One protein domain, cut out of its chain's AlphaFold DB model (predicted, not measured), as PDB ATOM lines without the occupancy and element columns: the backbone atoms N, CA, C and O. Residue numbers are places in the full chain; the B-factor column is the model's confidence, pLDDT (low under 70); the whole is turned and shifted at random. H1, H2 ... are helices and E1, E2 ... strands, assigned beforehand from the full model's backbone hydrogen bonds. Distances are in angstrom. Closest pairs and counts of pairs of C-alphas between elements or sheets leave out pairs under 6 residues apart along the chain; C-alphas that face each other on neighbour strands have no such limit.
ATOM      1  N   TYR A   5      19.181   8.537 -23.253       98.38
ATOM      2  CA  TYR A   5      20.540   9.032 -23.393       98.38
ATOM      3  C   TYR A   5      21.538   7.905 -23.165       98.38
ATOM      4  O   TYR A   5      21.393   7.122 -22.226       98.38
ATOM      5  N   LEU A   6      22.570   7.860 -24.003       98.38
ATOM      6  CA  LEU A   6      23.801   7.124 -23.748       98.38
ATOM      7  C   LEU A   6      24.639   7.913 -22.739       98.38
ATOM      8  O   LEU A   6      24.951   9.073 -23.004       98.38
ATOM      9  N   CYS A   7      24.993   7.309 -21.611       97.81
ATOM     10  CA  CYS A   7      25.594   8.004 -20.475       97.81
ATOM     11  C   CYS A   7      26.788   7.246 -19.885       97.81
ATOM     12  O   CYS A   7      26.843   6.011 -19.958       97.81
ATOM     13  N   SER A   8      27.679   7.994 -19.230       97.75
ATOM     14  CA  SER A   8      28.670   7.442 -18.304       97.75
ATOM     15  C   SER A   8      28.024   6.947 -17.003       97.75
ATOM     16  O   SER A   8      26.902   7.330 -16.652       97.75
ATOM     17  N   GLN A   9      28.752   6.114 -16.254       97.56
ATOM     18  CA  GLN A   9      28.352   5.646 -14.921       97.56
ATOM     19  C   GLN A   9      28.005   6.805 -13.971       97.56
ATOM     20  O   GLN A   9      26.982   6.749 -13.291       97.56
ATOM     21  N   ALA A  10      28.809   7.877 -13.960       97.81
ATOM     22  CA  ALA A  10      28.634   8.994 -13.030       97.81
ATOM     23  C   ALA A  10      27.264   9.684 -13.176       97.81
ATOM     24  O   ALA A  10      26.669  10.115 -12.187       97.81
ATOM     25  N   VAL A  11      26.720   9.742 -14.399       98.00
ATOM     26  CA  VAL A  11      25.367  10.266 -14.638       98.00
ATOM     27  C   VAL A  11      24.306   9.364 -14.011       98.00
ATOM     28  O   VAL A  11      23.350   9.875 -13.434       98.00
ATOM     29  N   ILE A  12      24.460   8.039 -14.093       98.00
ATOM     30  CA  ILE A  12      23.509   7.082 -13.507       98.00
ATOM     31  C   ILE A  12      23.541   7.141 -11.982       98.00
ATOM     32  O   ILE A  12      22.482   7.162 -11.352       98.00
ATOM     33  N   ASP A  13      24.734   7.235 -11.399       97.69
ATOM     34  CA  ASP A  13      24.915   7.310  -9.947       97.69
ATOM     35  C   ASP A  13      24.278   8.579  -9.361       97.69
ATOM     36  O   ASP A  13      23.663   8.538  -8.288       97.69
ATOM     37  N   PHE A  14      24.376   9.696 -10.092       97.81
ATOM     38  CA  PHE A  14      23.742  10.961  -9.738       97.81
ATOM     39  C   PHE A  14      22.225  10.952  -9.983       97.81
ATOM     40  O   PHE A  14      21.448  11.179  -9.055       97.81
ATOM     41  N   ALA A  15      21.795  10.702 -11.224       96.38
ATOM     42  CA  ALA A  15      20.411  10.903 -11.657       96.38
ATOM     43  C   ALA A  15      19.459   9.795 -11.185       96.38
ATOM     44  O   ALA A  15      18.252  10.023 -11.122       96.38
ATOM     45  N   LYS A  16      19.985   8.602 -10.870       96.38
ATOM     46  CA  LYS A  16      19.232   7.422 -10.407       96.38
ATOM     47  C   LYS A  16      17.951   7.156 -11.222       96.38
ATOM     48  O   LYS A  16      16.866   7.052 -10.640       96.38
ATOM     49  N   PRO A  17      18.049   7.061 -12.562       96.31
ATOM     50  CA  PRO A  17      16.885   6.866 -13.417       96.31
ATOM     51  C   PRO A  17      16.194   5.530 -13.127       96.31
ATOM     52  O   PRO A  17      16.841   4.514 -12.880       96.31
ATOM     53  N   THR A  18      14.864   5.516 -13.209       94.31
ATOM     54  CA  THR A  18      14.066   4.292 -13.020       94.31
ATOM     55  C   THR A  18      14.040   3.395 -14.258       94.31
ATOM     56  O   THR A  18      13.772   2.203 -14.147       94.31
ATOM     57  N   ASP A  19      14.277   3.964 -15.442       97.00
ATOM     58  CA  ASP A  19      14.284   3.270 -16.734       97.00
ATOM     59  C   ASP A  19      15.706   3.336 -17.314       97.00
ATOM     60  O   ASP A  19      16.114   4.347 -17.890       97.00
ATOM     61  N   VAL A  20      16.488   2.282 -17.060       97.94
ATOM     62  CA  VAL A  20      17.930   2.191 -17.338       97.94
ATOM     63  C   VAL A  20      18.308   0.782 -17.791       97.94
ATOM     64  O   VAL A  20      17.757  -0.216 -17.320       97.94
ATOM     65  N   SER A  21      19.246   0.686 -18.730       98.06
ATOM     66  CA  SER A  21      19.795  -0.586 -19.188       98.06
ATOM     67  C   SER A  21      20.694  -1.230 -18.133       98.06
ATOM     68  O   SER A  21      21.224  -0.572 -17.241       98.06
ATOM     69  N   LYS A  22      20.966  -2.528 -18.286       96.50
ATOM     70  CA  LYS A  22      22.132  -3.142 -17.642       96.50
ATOM     71  C   LYS A  22      23.420  -2.432 -18.108       96.50
ATOM     72  O   LYS A  22      23.443  -1.930 -19.241       96.50
ATOM     73  N   PRO A  23      24.480  -2.409 -17.278       96.25
ATOM     74  CA  PRO A  23      25.779  -1.901 -17.704       96.25
ATOM     75  C   PRO A  23      26.292  -2.689 -18.905       96.25
ATOM     76  O   PRO A  23      26.170  -3.917 -18.949       96.25
ATOM     77  N   PHE A  24      26.913  -1.993 -19.851       95.19
ATOM     78  CA  PHE A  24      27.633  -2.617 -20.955       95.19
ATOM     79  C   PHE A  24      29.014  -1.994 -21.142       95.19
ATOM     80  O   PHE A  24      29.258  -0.856 -20.744       95.19
ATOM     81  N   LYS A  25      29.921  -2.765 -21.745       92.88
ATOM     82  CA  LYS A  25      31.269  -2.326 -22.121       92.88
ATOM     83  C   LYS A  25      31.286  -1.862 -23.576       92.88
ATOM     84  O   LYS A  25      30.495  -2.346 -24.390       92.88
ATOM     85  N   SER A  26      32.219  -0.983 -23.920       92.38
ATOM     86  CA  SER A  26      32.443  -0.564 -25.311       92.38
ATOM     87  C   SER A  26      32.864  -1.728 -26.217       92.38
ATOM     88  O   SER A  26      32.441  -1.798 -27.374       92.38
ATOM     89  N   GLY A  27      33.642  -2.664 -25.668       92.56
ATOM     90  CA  GLY A  27      34.244  -3.787 -26.384       92.56
ATOM     91  C   GLY A  27      35.742  -3.631 -26.646       92.56
ATOM     92  O   GLY A  27      36.374  -4.600 -27.057       92.56
ATOM     93  N   TYR A  28      36.327  -2.451 -26.410       93.62
ATOM     94  CA  TYR A  28      37.777  -2.277 -26.513       93.62
ATOM     95  C   TYR A  28      38.470  -2.848 -25.276       93.62
ATOM     96  O   TYR A  28      38.034  -2.606 -24.157       93.62
ATOM     97  N   GLU A  29      39.580  -3.563 -25.459       91.56
ATOM     98  CA  GLU A  29      40.303  -4.203 -24.346       91.56
ATOM     99  C   GLU A  29      40.848  -3.196 -23.321       91.56
ATOM    100  O   GLU A  29      40.909  -3.485 -22.128       91.56
ATOM    101  N   TRP A  30      41.228  -2.003 -23.779       92.38
ATOM    102  CA  TRP A  30      41.765  -0.935 -22.935       92.38
ATOM    103  C   TRP A  30      40.685  -0.142 -22.191       92.38
ATOM    104  O   TRP A  30      41.009   0.581 -21.254       92.38
ATOM    105  N   ASP A  31      39.421  -0.273 -22.588       92.50
ATOM    106  CA  ASP A  31      38.309   0.468 -22.007       92.50
ATOM    107  C   ASP A  31      37.583  -0.397 -20.975       92.50
ATOM    108  O   ASP A  31      36.909  -1.381 -21.293       92.50
ATOM    109  N   GLN A  32      37.743  -0.015 -19.714       90.44
ATOM    110  CA  GLN A  32      37.167  -0.720 -18.578       90.44
ATOM    111  C   GLN A  32      35.911  -0.027 -18.040       90.44
ATOM    112  O   GLN A  32      35.356  -0.489 -17.038       90.44
ATOM    113  N   ASP A  33      35.399   1.005 -18.709       93.56
ATOM    114  CA  ASP A  33      34.271   1.791 -18.220       93.56
ATOM    115  C   ASP A  33      32.930   1.083 -18.430       93.56
ATOM    116  O   ASP A  33      32.776   0.171 -19.249       93.56
ATOM    117  N   ASN A  34      31.945   1.457 -17.614       95.81
ATOM    118  CA  ASN A  34      30.563   1.020 -17.783       95.81
ATOM    119  C   ASN A  34      29.759   2.127 -18.454       95.81
ATOM    120  O   ASN A  34      29.688   3.252 -17.957       95.81
ATOM    121  N   TYR A  35      29.073   1.751 -19.523       97.44
ATOM    122  CA  TYR A  35      28.143   2.606 -20.234       97.44
ATOM    123  C   TYR A  35      26.711   2.168 -19.962       97.44
ATOM    124  O   TYR A  35      26.430   0.994 -19.690       97.44
ATOM    125  N   TYR A  36      25.801   3.128 -20.077       98.25
ATOM    126  CA  TYR A  36      24.382   2.921 -19.842       98.25
ATOM    127  C   TYR A  36      23.552   3.652 -20.875       98.25
ATOM    128  O   TYR A  36      23.936   4.709 -21.369       98.25
ATOM    129  N   VAL A  37      22.374   3.112 -21.159       98.38
ATOM    130  CA  VAL A  37      21.301   3.862 -21.802       98.38
ATOM    131  C   VAL A  37      20.190   4.034 -20.782       98.38
ATOM    132  O   VAL A  37      19.794   3.060 -20.146       98.38
ATOM    133  N   ALA A  38      19.701   5.255 -20.596       98.19
ATOM    134  CA  ALA A  38      18.671   5.542 -19.602       98.19
ATOM    135  C   ALA A  38      17.732   6.658 -20.048       98.19
ATOM    136  O   ALA A  38      18.126   7.552 -20.798       98.19
ATOM    137  N   ASN A  39      16.494   6.625 -19.561       97.44
ATOM    138  CA  ASN A  39      15.613   7.782 -19.598       97.44
ATOM    139  C   ASN A  39      15.963   8.695 -18.419       97.44
ATOM    140  O   ASN A  39      15.703   8.352 -17.267       97.44
ATOM    141  N   ILE A  40      16.579   9.837 -18.719       94.62
ATOM    142  CA  ILE A  40      17.032  10.814 -17.723       94.62
ATOM    143  C   ILE A  40      16.289  12.137 -17.889       94.62
ATOM    144  O   ILE A  40      15.902  12.514 -18.997       94.62
ATOM    145  N   ASP A  41      16.128  12.850 -16.777       94.56
ATOM    146  CA  ASP A  41      15.770  14.264 -16.792       94.56
ATOM    147  C   ASP A  41      17.026  15.083 -17.117       94.56
ATOM    148  O   ASP A  41      17.924  15.252 -16.283       94.56
ATOM    149  N   PHE A  42      17.116  15.544 -18.365       94.31
ATOM    150  CA  PHE A  42      18.287  16.265 -18.844       94.31
ATOM    151  C   PHE A  42      18.473  17.613 -18.146       94.31
ATOM    152  O   PHE A  42      19.613  18.027 -17.972       94.31
ATOM    153  N   GLU A  43      17.406  18.279 -17.696       95.44
ATOM    154  CA  GLU A  43      17.530  19.582 -17.030       95.44
ATOM    155  C   GLU A  43      18.273  19.442 -15.695       95.44
ATOM    156  O   GLU A  43      19.169  20.231 -15.384       95.44
ATOM    157  N   ILE A  44      17.970  18.382 -14.940       95.75
ATOM    158  CA  ILE A  44      18.641  18.076 -13.670       95.75
ATOM    159  C   ILE A  44      20.116  17.721 -13.905       95.75
ATOM    160  O   ILE A  44      21.000  18.211 -13.196       95.75
ATOM    161  N   VAL A  45      20.394  16.891 -14.915       97.12
ATOM    162  CA  VAL A  45      21.760  16.470 -15.272       97.12
ATOM    163  C   VAL A  45      22.588  17.649 -15.786       97.12
ATOM    164  O   VAL A  45      23.737  17.820 -15.376       97.12
ATOM    165  N   GLU A  46      22.013  18.496 -16.637       97.44
ATOM    166  CA  GLU A  46      22.685  19.671 -17.188       97.44
ATOM    167  C   GLU A  46      22.998  20.696 -16.091       97.44
ATOM    168  O   GLU A  46      24.107  21.243 -16.051       97.44
ATOM    169  N   LYS A  47      22.058  20.922 -15.166       98.00
ATOM    170  CA  LYS A  47      22.280  21.785 -14.005       98.00
ATOM    171  C   LYS A  47      23.438  21.273 -13.147       98.00
ATOM    172  O   LYS A  47      24.358  22.035 -12.858       98.00
ATOM    173  N   HIS A  48      23.442  19.985 -12.799       98.00
ATOM    174  CA  HIS A  48      24.519  19.393 -12.002       98.00
ATOM    175  C   HIS A  48      25.879  19.472 -12.703       98.00
ATOM    176  O   HIS A  48      26.883  19.819 -12.080       98.00
ATOM    177  N   PHE A  49      25.910  19.228 -14.015       97.69
ATOM    178  CA  PHE A  49      27.128  19.391 -14.797       97.69
ATOM    179  C   PHE A  49      27.671  20.824 -14.710       97.69
ATOM    180  O   PHE A  49      28.854  21.019 -14.437       97.69
ATOM    181  N   LYS A  50      26.815  21.833 -14.917       97.88
ATOM    182  CA  LYS A  50      27.211  23.251 -14.923       97.88
ATOM    183  C   LYS A  50      27.649  23.755 -13.547       97.88
ATOM    184  O   LYS A  50      28.585  24.546 -13.480       97.88
ATOM    185  N   GLU A  51      26.973  23.327 -12.486       98.00
ATOM    186  CA  GLU A  51      27.154  23.872 -11.135       98.00
ATOM    187  C   GLU A  51      28.162  23.090 -10.285       98.00
ATOM    188  O   GLU A  51      28.742  23.667  -9.367       98.00
ATOM    189  N   VAL A  52      28.390  21.804 -10.574       96.81
ATOM    190  CA  VAL A  52      29.226  20.926  -9.738       96.81
ATOM    191  C   VAL A  52      30.387  20.338 -10.525       96.81
ATOM    192  O   VAL A  52      31.541  20.611 -10.204       96.81
ATOM    193  N   ILE A  53      30.099  19.571 -11.580       97.38
ATOM    194  CA  ILE A  53      31.128  18.813 -12.309       97.38
ATOM    195  C   ILE A  53      32.112  19.748 -13.004       97.38
ATOM    196  O   ILE A  53      33.319  19.631 -12.817       97.38
ATOM    197  N   LYS A  54      31.610  20.684 -13.812       95.94
ATOM    198  CA  LYS A  54      32.466  21.575 -14.592       95.94
ATOM    199  C   LYS A  54      33.364  22.429 -13.683       95.94
ATOM    200  O   LYS A  54      34.560  22.466 -13.958       95.94
ATOM    201  N   PRO A  55      32.865  23.068 -12.605       96.81
ATOM    202  CA  PRO A  55      33.731  23.744 -11.642       96.81
ATOM    203  C   PRO A  55      34.750  22.812 -10.976       96.81
ATOM    204  O   PRO A  55      35.911  23.199 -10.841       96.81
ATOM    205  N   HIS A  56      34.350  21.590 -10.599       95.50
ATOM    206  CA  HIS A  56      35.253  20.601 -10.005       95.50
ATOM    207  C   HIS A  56      36.415  20.255 -10.947       95.50
ATOM    208  O   HIS A  56      37.563  20.508 -10.594       95.50
ATOM    209  N   ASN A  57      36.128  19.798 -12.170       95.75
ATOM    210  CA  ASN A  57      37.148  19.419 -13.160       95.75
ATOM    211  C   ASN A  57      38.046  20.608 -13.581       95.75
ATOM    212  O   ASN A  57      39.137  20.428 -14.103       95.75
ATOM    213  N   GLN A  58      37.608  21.855 -13.367       94.38
ATOM    214  CA  GLN A  58      38.408  23.048 -13.680       94.38
ATOM    215  C   GLN A  58      39.321  23.517 -12.539       94.38
ATOM    216  O   GLN A  58      40.236  24.300 -12.793       94.38
ATOM    217  N   SER A  59      39.048  23.124 -11.293       91.69
ATOM    218  CA  SER A  59      39.695  23.709 -10.107       91.69
ATOM    219  C   SER A  59      40.278  22.694  -9.127       91.69
ATOM    220  O   SER A  59      41.033  23.080  -8.235       91.69
ATOM    221  N   SER A  60      39.938  21.415  -9.276       90.12
ATOM    222  CA  SER A  60      40.399  20.341  -8.406       90.12
ATOM    223  C   SER A  60      41.778  19.832  -8.827       90.12
ATOM    224  O   SER A  60      42.126  19.841 -10.004       90.12
ATOM    225  N   ALA A  61      42.563  19.366  -7.853       89.00
ATOM    226  CA  ALA A  61      43.761  18.563  -8.114       89.00
ATOM    227  C   ALA A  61      43.433  17.062  -8.252       89.00
ATOM    228  O   ALA A  61      44.309  16.270  -8.597       89.00
ATOM    229  N   GLU A  62      42.188  16.680  -7.951       91.38
ATOM    230  CA  GLU A  62      41.675  15.325  -8.137       91.38
ATOM    231  C   GLU A  62      41.422  15.027  -9.623       91.38
ATOM    232  O   GLU A  62      41.241  15.959 -10.410       91.38
ATOM    233  N   PRO A  63      41.380  13.742 -10.020       90.81
ATOM    234  CA  PRO A  63      41.035  13.357 -11.382       90.81
ATOM    235  C   PRO A  63      39.663  13.872 -11.816       90.81
ATOM    236  O   PRO A  63      38.711  13.890 -11.032       90.81
ATOM    237  N   ASP A  64      39.560  14.213 -13.099       94.00
ATOM    238  CA  ASP A  64      38.305  14.634 -13.710       94.00
ATOM    239  C   ASP A  64      37.212  13.578 -13.533       94.00
ATOM    240  O   ASP A  64      37.403  12.383 -13.778       94.00
ATOM    241  N   ILE A  65      36.021  14.043 -13.165       94.25
ATOM    242  CA  ILE A  65      34.832  13.201 -13.130       94.25
ATOM    243  C   ILE A  65      34.341  13.024 -14.569       94.25
ATOM    244  O   ILE A  65      33.937  14.000 -15.213       94.25
ATOM    245  N   ASP A  66      34.327  11.779 -15.053       94.88
ATOM    246  CA  ASP A  66      33.770  11.425 -16.362       94.88
ATOM    247  C   ASP A  66      32.233  11.483 -16.345       94.88
ATOM    248  O   ASP A  66      31.528  10.493 -16.129       94.88
ATOM    249  N   PHE A  67      31.690  12.685 -16.523       97.06
ATOM    250  CA  PHE A  67      30.257  12.957 -16.458       97.06
ATOM    251  C   PHE A  67      29.745  13.478 -17.798       97.06
ATOM    252  O   PHE A  67      29.904  14.654 -18.140       97.06
ATOM    253  N   TRP A  68      29.085  12.610 -18.561       96.69
ATOM    254  CA  TRP A  68      28.505  12.984 -19.846       96.69
ATOM    255  C   TRP A  68      27.293  12.127 -20.205       96.69
ATOM    256  O   TRP A  68      27.155  10.972 -19.804       96.69
ATOM    257  N   CYS A  69      26.415  12.709 -21.020       97.00
ATOM    258  CA  CYS A  69      25.331  11.998 -21.677       97.00
ATOM    259  C   CYS A  69      25.128  12.514 -23.111       97.00
ATOM    260  O   CYS A  69      25.442  13.667 -23.439       97.00
ATOM    261  N   ARG A  70      24.638  11.644 -23.994       97.38
ATOM    262  CA  ARG A  70      24.325  11.930 -25.398       97.38
ATOM    263  C   ARG A  70      22.942  11.405 -25.718       97.38
ATOM    264  O   ARG A  70      22.672  10.225 -25.526       97.38
ATOM    265  N   GLU A  71      22.087  12.282 -26.215       97.19
ATOM    266  CA  GLU A  71      20.714  11.923 -26.543       97.19
ATOM    267  C   GLU A  71      20.672  10.867 -27.656       97.19
ATOM    268  O   GLU A  71      21.348  10.978 -28.684       97.19
ATOM    269  N   CYS A  72      19.873   9.829 -27.436       97.06
ATOM    270  CA  CYS A  72      19.498   8.848 -28.436       97.06
ATOM    271  C   CYS A  72      18.355   9.443 -29.261       97.06
ATOM    272  O   CYS A  72      17.196   9.369 -28.859       97.06
ATOM    273  N   VAL A  73      18.697  10.033 -30.405       95.00
ATOM    274  CA  VAL A  73      17.745  10.626 -31.354       95.00
ATOM    275  C   VAL A  73      17.923  10.040 -32.743       95.00
ATOM    276  O   VAL A  73      19.017   9.596 -33.101       95.00
ATOM    277  N   ALA A  74      16.852  10.104 -33.532       92.88
ATOM    278  CA  ALA A  74      16.874   9.738 -34.937       92.88
ATOM    279  C   ALA A  74      17.933  10.540 -35.700       92.88
ATOM    280  O   ALA A  74      18.157  11.731 -35.454       92.88
ATOM    281  N   GLY A  75      18.551   9.899 -36.684       89.50
ATOM    282  CA  GLY A  75      19.405  10.600 -37.629       89.50
ATOM    283  C   GLY A  75      19.865   9.728 -38.783       89.50
ATOM    284  O   GLY A  75      19.334   8.649 -39.028       89.50
ATOM    285  N   THR A  76      20.860  10.207 -39.522       87.62
ATOM    286  CA  THR A  76      21.213   9.677 -40.850       87.62
ATOM    287  C   THR A  76      22.170   8.482 -40.820       87.62
ATOM    288  O   THR A  76      22.695   8.097 -41.866       87.62
ATOM    289  N   MET A  77      22.452   7.909 -39.647       86.69
ATOM    290  CA  MET A  77      23.354   6.760 -39.531       86.69
ATOM    291  C   MET A  77      22.684   5.503 -40.083       86.69
ATOM    292  O   MET A  77      21.620   5.103 -39.619       86.69
ATOM    293  N   ASN A  78      23.321   4.871 -41.069       83.75
ATOM    294  CA  ASN A  78      22.825   3.631 -41.655       83.75
ATOM    295  C   ASN A  78      23.159   2.439 -40.742       83.75
ATOM    296  O   ASN A  78      24.263   1.904 -40.794       83.75
ATOM    297  N   ASP A  79      22.195   1.996 -39.943       85.50
ATOM    298  CA  ASP A  79      22.333   0.891 -38.993       85.50
ATOM    299  C   ASP A  79      22.155  -0.503 -39.625       85.50
ATOM    300  O   ASP A  79      22.424  -1.510 -38.969       85.50
ATOM    301  N   SER A  80      21.780  -0.595 -40.910       89.56
ATOM    302  CA  SER A  80      21.479  -1.875 -41.588       89.56
ATOM    303  C   SER A  80      22.640  -2.874 -41.609       89.56
ATOM    304  O   SER A  80      22.428  -4.077 -41.753       89.56
ATOM    305  N   LYS A  81      23.880  -2.390 -41.466       89.00
ATOM    306  CA  LYS A  81      25.096  -3.216 -41.468       89.00
ATOM    307  C   LYS A  81      25.505  -3.713 -40.080       89.00
ATOM    308  O   LYS A  81      26.428  -4.523 -39.990       89.00
ATOM    309  N   ILE A  82      24.856  -3.231 -39.021       93.25
ATOM    310  CA  ILE A  82      25.186  -3.568 -37.636       93.25
ATOM    311  C   ILE A  82      24.530  -4.893 -37.249       93.25
ATOM    312  O   ILE A  82      23.308  -5.055 -37.314       93.25
ATOM    313  N   SER A  83      25.339  -5.841 -36.782       92.56
ATOM    314  CA  SER A  83      24.850  -7.128 -36.293       92.56
ATOM    315  C   SER A  83      24.751  -7.143 -34.771       92.56
ATOM    316  O   SER A  83      25.762  -7.038 -34.084       92.56
ATOM    317  N   LEU A  84      23.554  -7.387 -34.219       91.06
ATOM    318  CA  LEU A  84      23.394  -7.571 -32.765       91.06
ATOM    319  C   LEU A  84      24.152  -8.796 -32.243       91.06
ATOM    320  O   LEU A  84      24.605  -8.800 -31.102       91.06
ATOM    321  N   LYS A  85      24.331  -9.823 -33.085       92.50
ATOM    322  CA  LYS A  85      25.161 -10.983 -32.750       92.50
ATOM    323  C   LYS A  85      26.626 -10.569 -32.589       92.50
ATOM    324  O   LYS A  85      27.247 -10.927 -31.599       92.50
ATOM    325  N   GLN A  86      27.161  -9.784 -33.528       93.62
ATOM    326  CA  GLN A  86      28.537  -9.284 -33.428       93.62
ATOM    327  C   GLN A  86      28.698  -8.272 -32.289       93.62
ATOM    328  O   GLN A  86      29.684  -8.344 -31.567       93.62
ATOM    329  N   ALA A  87      27.712  -7.399 -32.061       92.88
ATOM    330  CA  ALA A  87      27.706  -6.476 -30.925       92.88
ATOM    331  C   ALA A  87      27.748  -7.214 -29.577       92.88
ATOM    332  O   ALA A  87      28.408  -6.761 -28.647       92.88
ATOM    333  N   LYS A  88      27.087  -8.373 -29.474       91.31
ATOM    334  CA  LYS A  88      27.155  -9.242 -28.292       91.31
ATOM    335  C   LYS A  88      28.519  -9.919 -28.131       91.31
ATOM    336  O   LYS A  88      28.989 -10.063 -27.010       91.31
ATOM    337  N   GLU A  89      29.141 -10.345 -29.228       91.56
ATOM    338  CA  GLU A  89      30.436 -11.044 -29.208       91.56
ATOM    339  C   GLU A  89      31.626 -10.100 -28.976       91.56
ATOM    340  O   GLU A  89      32.579 -10.479 -28.303       91.56
ATOM    341  N   LYS A  90      31.580  -8.888 -29.538       91.12
ATOM    342  CA  LYS A  90      32.723  -7.958 -29.606       91.12
ATOM    343  C   LYS A  90      32.521  -6.655 -28.838       91.12
ATOM    344  O   LYS A  90      33.465  -5.889 -28.705       91.12
ATOM    345  N   GLY A  91      31.308  -6.385 -28.365       92.81
ATOM    346  CA  GLY A  91      30.912  -5.090 -27.822       92.81
ATOM    347  C   GLY A  91      30.266  -4.188 -28.873       92.81
ATOM    348  O   GLY A  91      30.606  -4.198 -30.060       92.81
ATOM    349  N   LEU A  92      29.280  -3.409 -28.426       94.19
ATOM    350  CA  LEU A  92      28.452  -2.595 -29.309       94.19
ATOM    351  C   LEU A  92      29.244  -1.462 -29.965       94.19
ATOM    352  O   LEU A  92      29.039  -1.197 -31.146       94.19
ATOM    353  N   PHE A  93      30.152  -0.801 -29.242       96.06
ATOM    354  CA  PHE A  93      30.904   0.316 -29.821       96.06
ATOM    355  C   PHE A  93      31.910  -0.168 -30.857       96.06
ATOM    356  O   PHE A  93      32.026   0.458 -31.907       96.06
ATOM    357  N   VAL A  94      32.555  -1.307 -30.601       95.62
ATOM    358  CA  VAL A  94      33.451  -1.957 -31.561       95.62
ATOM    359  C   VAL A  94      32.706  -2.353 -32.833       95.62
ATOM    360  O   VAL A  94      33.190  -2.097 -33.930       95.62
ATOM    361  N   GLU A  95      31.515  -2.948 -32.729       95.25
ATOM    362  CA  GLU A  95      30.724  -3.272 -33.925       95.25
ATOM    363  C   GLU A  95      30.286  -2.005 -34.677       95.25
ATOM    364  O   GLU A  95      30.367  -1.965 -35.905       95.25
ATOM    365  N   ILE A  96      29.878  -0.950 -33.964       94.94
ATOM    366  CA  ILE A  96      29.536   0.341 -34.575       94.94
ATOM    367  C   ILE A  96      30.730   0.921 -35.341       94.94
ATOM    368  O   ILE A  96      30.583   1.279 -36.511       94.94
ATOM    369  N   GLU A  97      31.910   0.974 -34.727       95.69
ATOM    370  CA  GLU A  97      33.118   1.467 -35.389       95.69
ATOM    371  C   GLU A  97      33.492   0.591 -36.590       95.69
ATOM    372  O   GLU A  97      33.684   1.109 -37.685       95.69
ATOM    373  N   ASN A  98      33.493  -0.734 -36.441       94.69
ATOM    374  CA  ASN A  98      33.858  -1.654 -37.520       94.69
ATOM    375  C   ASN A  98      32.959  -1.529 -38.759       94.69
ATOM    376  O   ASN A  98      33.401  -1.810 -39.875       94.69
ATOM    377  N   LYS A  99      31.681  -1.175 -38.585       95.50
ATOM    378  CA  LYS A  99      30.719  -1.092 -39.695       95.50
ATOM    379  C   LYS A  99      30.565   0.304 -40.266       95.50
ATOM    380  O   LYS A  99      30.292   0.423 -41.461       95.50
ATOM    381  N   LEU A 100      30.691   1.329 -39.428       92.56
ATOM    382  CA  LEU A 100      30.371   2.710 -39.788       92.56
ATOM    383  C   LEU A 100      31.585   3.641 -39.739       92.56
ATOM    384  O   LEU A 100      31.484   4.765 -40.221       92.56
ATOM    385  N   ASN A 101      32.725   3.179 -39.219       92.81
ATOM    386  CA  ASN A 101      33.953   3.954 -39.028       92.81
ATOM    387  C   ASN A 101      33.710   5.244 -38.220       92.81
ATOM    388  O   ASN A 101      34.154   6.329 -38.595       92.81
ATOM    389  N   ILE A 102      32.938   5.125 -37.132       90.62
ATOM    390  CA  ILE A 102      32.582   6.231 -36.231       90.62
ATOM    391  C   ILE A 102      32.932   5.899 -34.782       90.62
ATOM    392  O   ILE A 102      32.694   4.791 -34.302       90.62
ATOM    393  N   THR A 103      33.417   6.906 -34.062       91.44
ATOM    394  CA  THR A 103      33.802   6.783 -32.648       91.44
ATOM    395  C   THR A 103      33.143   7.821 -31.744       91.44
ATOM    396  O   THR A 103      32.983   7.561 -30.556       91.44
ATOM    397  N   ALA A 104      32.680   8.953 -32.287       93.88
ATOM    398  CA  ALA A 104      32.019   9.993 -31.500       93.88
ATOM    399  C   ALA A 104      30.765   9.461 -30.779       93.88
ATOM    400  O   ALA A 104      29.883   8.857 -31.402       93.88
ATOM    401  N   GLU A 105      30.630   9.749 -29.482       94.44
ATOM    402  CA  GLU A 105      29.563   9.218 -28.619       94.44
ATOM    403  C   GLU A 105      28.181   9.643 -29.107       94.44
ATOM    404  O   GLU A 105      27.233   8.865 -29.044       94.44
ATOM    405  N   ARG A 106      28.062  10.853 -29.670       94.75
ATOM    406  CA  ARG A 106      26.821  11.325 -30.300       94.75
ATOM    407  C   ARG A 106      26.384  10.409 -31.450       94.75
ATOM    408  O   ARG A 106      25.206  10.084 -31.561       94.75
ATOM    409  N   ASN A 107      27.323   9.977 -32.291       94.62
ATOM    410  CA  ASN A 107      27.019   9.110 -33.431       94.62
ATOM    411  C   ASN A 107      26.719   7.675 -32.970       94.62
ATOM    412  O   ASN A 107      25.865   7.006 -33.555       94.62
ATOM    413  N   ARG A 108      27.362   7.219 -31.887       95.75
ATOM    414  CA  ARG A 108      27.031   5.948 -31.225       95.75
ATOM    415  C   ARG A 108      25.617   5.984 -30.632       95.75
ATOM    416  O   ARG A 108      24.839   5.076 -30.903       95.75
ATOM    417  N   ALA A 109      25.249   7.048 -29.916       96.88
ATOM    418  CA  ALA A 109      23.909   7.238 -29.349       96.88
ATOM    419  C   ALA A 109      22.812   7.272 -30.427       96.88
ATOM    420  O   ALA A 109      21.769   6.639 -30.267       96.88
ATOM    421  N   MET A 110      23.075   7.943 -31.553       96.38
ATOM    422  CA  MET A 110      22.195   7.946 -32.727       96.38
ATOM    423  C   MET A 110      22.063   6.550 -33.350       96.38
ATOM    424  O   MET A 110      20.961   6.107 -33.649       96.38
ATOM    425  N   THR A 111      23.169   5.817 -33.499       96.38
ATOM    426  CA  THR A 111      23.127   4.438 -34.015       96.38
ATOM    427  C   THR A 111      22.318   3.517 -33.097       96.38
ATOM    428  O   THR A 111      21.529   2.711 -33.581       96.38
ATOM    429  N   ILE A 112      22.462   3.658 -31.774       96.75
ATOM    430  CA  ILE A 112      21.648   2.939 -30.779       96.75
ATOM    431  C   ILE A 112      20.161   3.245 -30.970       96.75
ATOM    432  O   ILE A 112      19.345   2.324 -30.951       96.75
ATOM    433  N   TYR A 113      19.807   4.516 -31.174       97.00
ATOM    434  CA  TYR A 113      18.426   4.908 -31.436       97.00
ATOM    435  C   TYR A 113      17.885   4.246 -32.706       97.00
ATOM    436  O   TYR A 113      16.881   3.540 -32.633       97.00
ATOM    437  N   ASN A 114      18.583   4.399 -33.835       95.69
ATOM    438  CA  ASN A 114      18.156   3.851 -35.126       95.69
ATOM    439  C   ASN A 114      17.980   2.319 -35.060       95.69
ATOM    440  O   ASN A 114      16.996   1.782 -35.565       95.69
ATOM    441  N   LEU A 115      18.875   1.615 -34.353       95.44
ATOM    442  CA  LEU A 115      18.773   0.168 -34.133       95.44
ATOM    443  C   LEU A 115      17.551  -0.244 -33.312       95.44
ATOM    444  O   LEU A 115      16.978  -1.314 -33.551       95.44
ATOM    445  N   ALA A 116      17.201   0.548 -32.302       96.00
ATOM    446  CA  ALA A 116      16.039   0.299 -31.464       96.00
ATOM    447  C   ALA A 116      14.748   0.571 -32.252       96.00
ATOM    448  O   ALA A 116      13.846  -0.270 -32.278       96.00
ATOM    449  N   GLU A 117      14.714   1.693 -32.974       94.81
ATOM    450  CA  GLU A 117      13.601   2.112 -33.823       94.81
ATOM    451  C   GLU A 117      13.314   1.093 -34.933       94.81
ATOM    452  O   GLU A 117      12.177   0.639 -35.061       94.81
ATOM    453  N   SER A 118      14.340   0.624 -35.656       93.31
ATOM    454  CA  SER A 118      14.194  -0.380 -36.727       93.31
ATOM    455  C   SER A 118      13.655  -1.735 -36.245       93.31
ATOM    456  O   SER A 118      13.277  -2.587 -37.050       93.31
ATOM    457  N   ARG A 119      13.587  -1.938 -34.924       93.12
ATOM    458  CA  ARG A 119      13.070  -3.143 -34.260       93.12
ATOM    459  C   ARG A 119      11.798  -2.891 -33.451       93.12
ATOM    460  O   ARG A 119      11.296  -3.835 -32.843       93.12
ATOM    461  N   GLY A 120      11.290  -1.657 -33.424       94.62
ATOM    462  CA  GLY A 120      10.111  -1.277 -32.645       94.62
ATOM    463  C   GLY A 120      10.291  -1.443 -31.132       94.62
ATOM    464  O   GLY A 120       9.345  -1.829 -30.449       94.62
ATOM    465  N   ILE A 121      11.501  -1.214 -30.608       96.00
ATOM    466  CA  ILE A 121      11.823  -1.328 -29.175       96.00
ATOM    467  C   ILE A 121      12.465  -0.046 -28.644       96.00
ATOM    468  O   ILE A 121      12.869   0.822 -29.415       96.00
ATOM    469  N   THR A 122      12.583   0.079 -27.319       97.19
ATOM    470  CA  THR A 122      13.297   1.210 -26.716       97.19
ATOM    471  C   THR A 122      14.821   1.025 -26.790       97.19
ATOM    472  O   THR A 122      15.311  -0.109 -26.846       97.19
ATOM    473  N   PRO A 123      15.606   2.116 -26.734       97.62
ATOM    474  CA  PRO A 123      17.059   2.038 -26.592       97.62
ATOM    475  C   PRO A 123      17.523   1.206 -25.382       97.62
ATOM    476  O   PRO A 123      18.487   0.450 -25.491       97.62
ATOM    477  N   VAL A 124      16.812   1.279 -24.250       97.81
ATOM    478  CA  VAL A 124      17.084   0.453 -23.058       97.81
ATOM    479  C   VAL A 124      16.891  -1.036 -23.362       97.81
ATOM    480  O   VAL A 124      17.769  -1.853 -23.066       97.81
ATOM    481  N   ASP A 125      15.778  -1.393 -24.007       96.94
ATOM    482  CA  ASP A 125      15.485  -2.778 -24.387       96.94
ATOM    483  C   ASP A 125      16.513  -3.333 -25.372       96.94
ATOM    484  O   ASP A 125      16.899  -4.501 -25.268       96.94
ATOM    485  N   LEU A 126      16.980  -2.510 -26.316       96.44
ATOM    486  CA  LEU A 126      18.021  -2.895 -27.264       96.44
ATOM    487  C   LEU A 126      19.294  -3.335 -26.532       96.44
ATOM    488  O   LEU A 126      19.787  -4.437 -26.783       96.44
ATOM    489  N   ILE A 127      19.800  -2.509 -25.608       97.12
ATOM    490  CA  ILE A 127      21.002  -2.836 -24.828       97.12
ATOM    491  C   ILE A 127      20.780  -4.109 -24.010       97.12
ATOM    492  O   ILE A 127      21.593  -5.034 -24.057       97.12
ATOM    493  N   ASN A 128      19.645  -4.212 -23.318       95.88
ATOM    494  CA  ASN A 128      19.332  -5.388 -22.508       95.88
ATOM    495  C   ASN A 128      19.279  -6.682 -23.340       95.88
ATOM    496  O   ASN A 128      19.717  -7.735 -22.865       95.88
ATOM    497  N   ARG A 129      18.805  -6.621 -24.592       92.81
ATOM    498  CA  ARG A 129      18.811  -7.762 -25.523       92.81
ATOM    499  C   ARG A 129      20.215  -8.154 -25.968       92.81
ATOM    500  O   ARG A 129      20.498  -9.346 -26.012       92.81
ATOM    501  N   ILE A 130      21.090  -7.188 -26.255       91.25
ATOM    502  CA  ILE A 130      22.496  -7.461 -26.610       91.25
ATOM    503  C   ILE A 130      23.199  -8.214 -25.472       91.25
ATOM    504  O   ILE A 130      23.971  -9.136 -25.722       91.25
ATOM    505  N   LEU A 131      22.886  -7.867 -24.222       87.69
ATOM    506  CA  LEU A 131      23.510  -8.447 -23.030       87.69
ATOM    507  C   LEU A 131      22.915  -9.791 -22.581       87.69
ATOM    508  O   LEU A 131      23.484 -10.455 -21.712       87.69
ATOM    509  N   THR A 132      21.766 -10.205 -23.116       74.25
ATOM    510  CA  THR A 132      21.120 -11.460 -22.703       74.25
ATOM    511  C   THR A 132      21.802 -12.643 -23.396       74.25
ATOM    512  O   THR A 132      21.959 -12.630 -24.619       74.25
TER     513      THR A 132
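AT A GLANCE: This is residues 5 to 132 of the 133 residues of an uncharacterized protein of Flavobacterium johnsoniae (UniProt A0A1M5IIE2). A small antiparallel sheet of three short strands, in the order E2 E1 E3, sits between helices, with H5 and H6 covering one face and H1 on the opposite face. Beyond H5 and H6 come H3 and H4, while the long H2 lies at the other end, grazing the sheet; residues 58 to 63, of which 58 and 59 belong to H2, stick out. The printed part has 128 residues, with six named helices and three named strands in the order E1 H1 E2 H2 E3 H3 H4 H5 H6, mostly helix by class. It is compact, with a radius of gyration of the C-alphas of 14.9 A and spans of 44 by 30 by 28 A.

HOW THE PARTS SIT: Begin at Tyr 5 with E1, residues 5 to 8, the inner strand. Beside it is E2, residues 35 to 39, antiparallel at 139 degrees, with N 5 and O 38 2.8 A apart, within hydrogen-bond range. On its other side is E3, residues 69 to 71, antiparallel at 167 degrees, with N 6 and O 70 2.8 A apart. H1, residues 9 to 15, is on the sheet at a height of 8.5 A. H2, residues 42 to 59, grazes the sheet with residues 42 to 46; E2, H2 and E3 form a split strand-helix-strand unit, E1 between its strands, with a right-handed crossover. H5, residues 105 to 117, is on the face opposite H1, at a height of 7.1 A; its closest C-alphas to E3 are Arg 106 and Arg 70, 5.5 A. H6, residues 123 to 131, is on the same face as H5 and over E2; Val 124 and Val 37 have the closest C-alphas, 5.6 A. H5 touches H6 with residues 112 to 116 alone, about perpendicular at 89 degrees, closest at the C-alphas of Ala 116 and Pro 123, 5.3 A. H3, residues 84 to 90, touches H6 at a steep tilt of 57 degrees, closest at the C-alphas of Lys 88 and Ile 130, 5.3 A; H3 and H4, residues 92 to 100, touch only at the corner. Every O i to N i+4 pair is within hydrogen-bond range in H1, H3, H4, H5 and H6, and 12 of 14 in H2.

IN THESE COORDINATES: Find C-alpha 5 at (20.540, 9.032, -23.393), where E1 begins. H2 runs 24.3 A from C-alpha 42 at (18.287, 16.265, -18.844), with a kink of 31 degrees near residue 49. H5 spans 18.2 A, and H6 ends at C-alpha 131, (23.510, -8.447, -23.030).

THE WHOLE: Look to Ala 61 and Gly 120 for the C-alphas farthest apart, 46.1 A. The printed part has no cut; the links H1 to E2 and E3 to H3 are long. Mean pLDDT of the printed part is 94.6, and no printed residue is under 70.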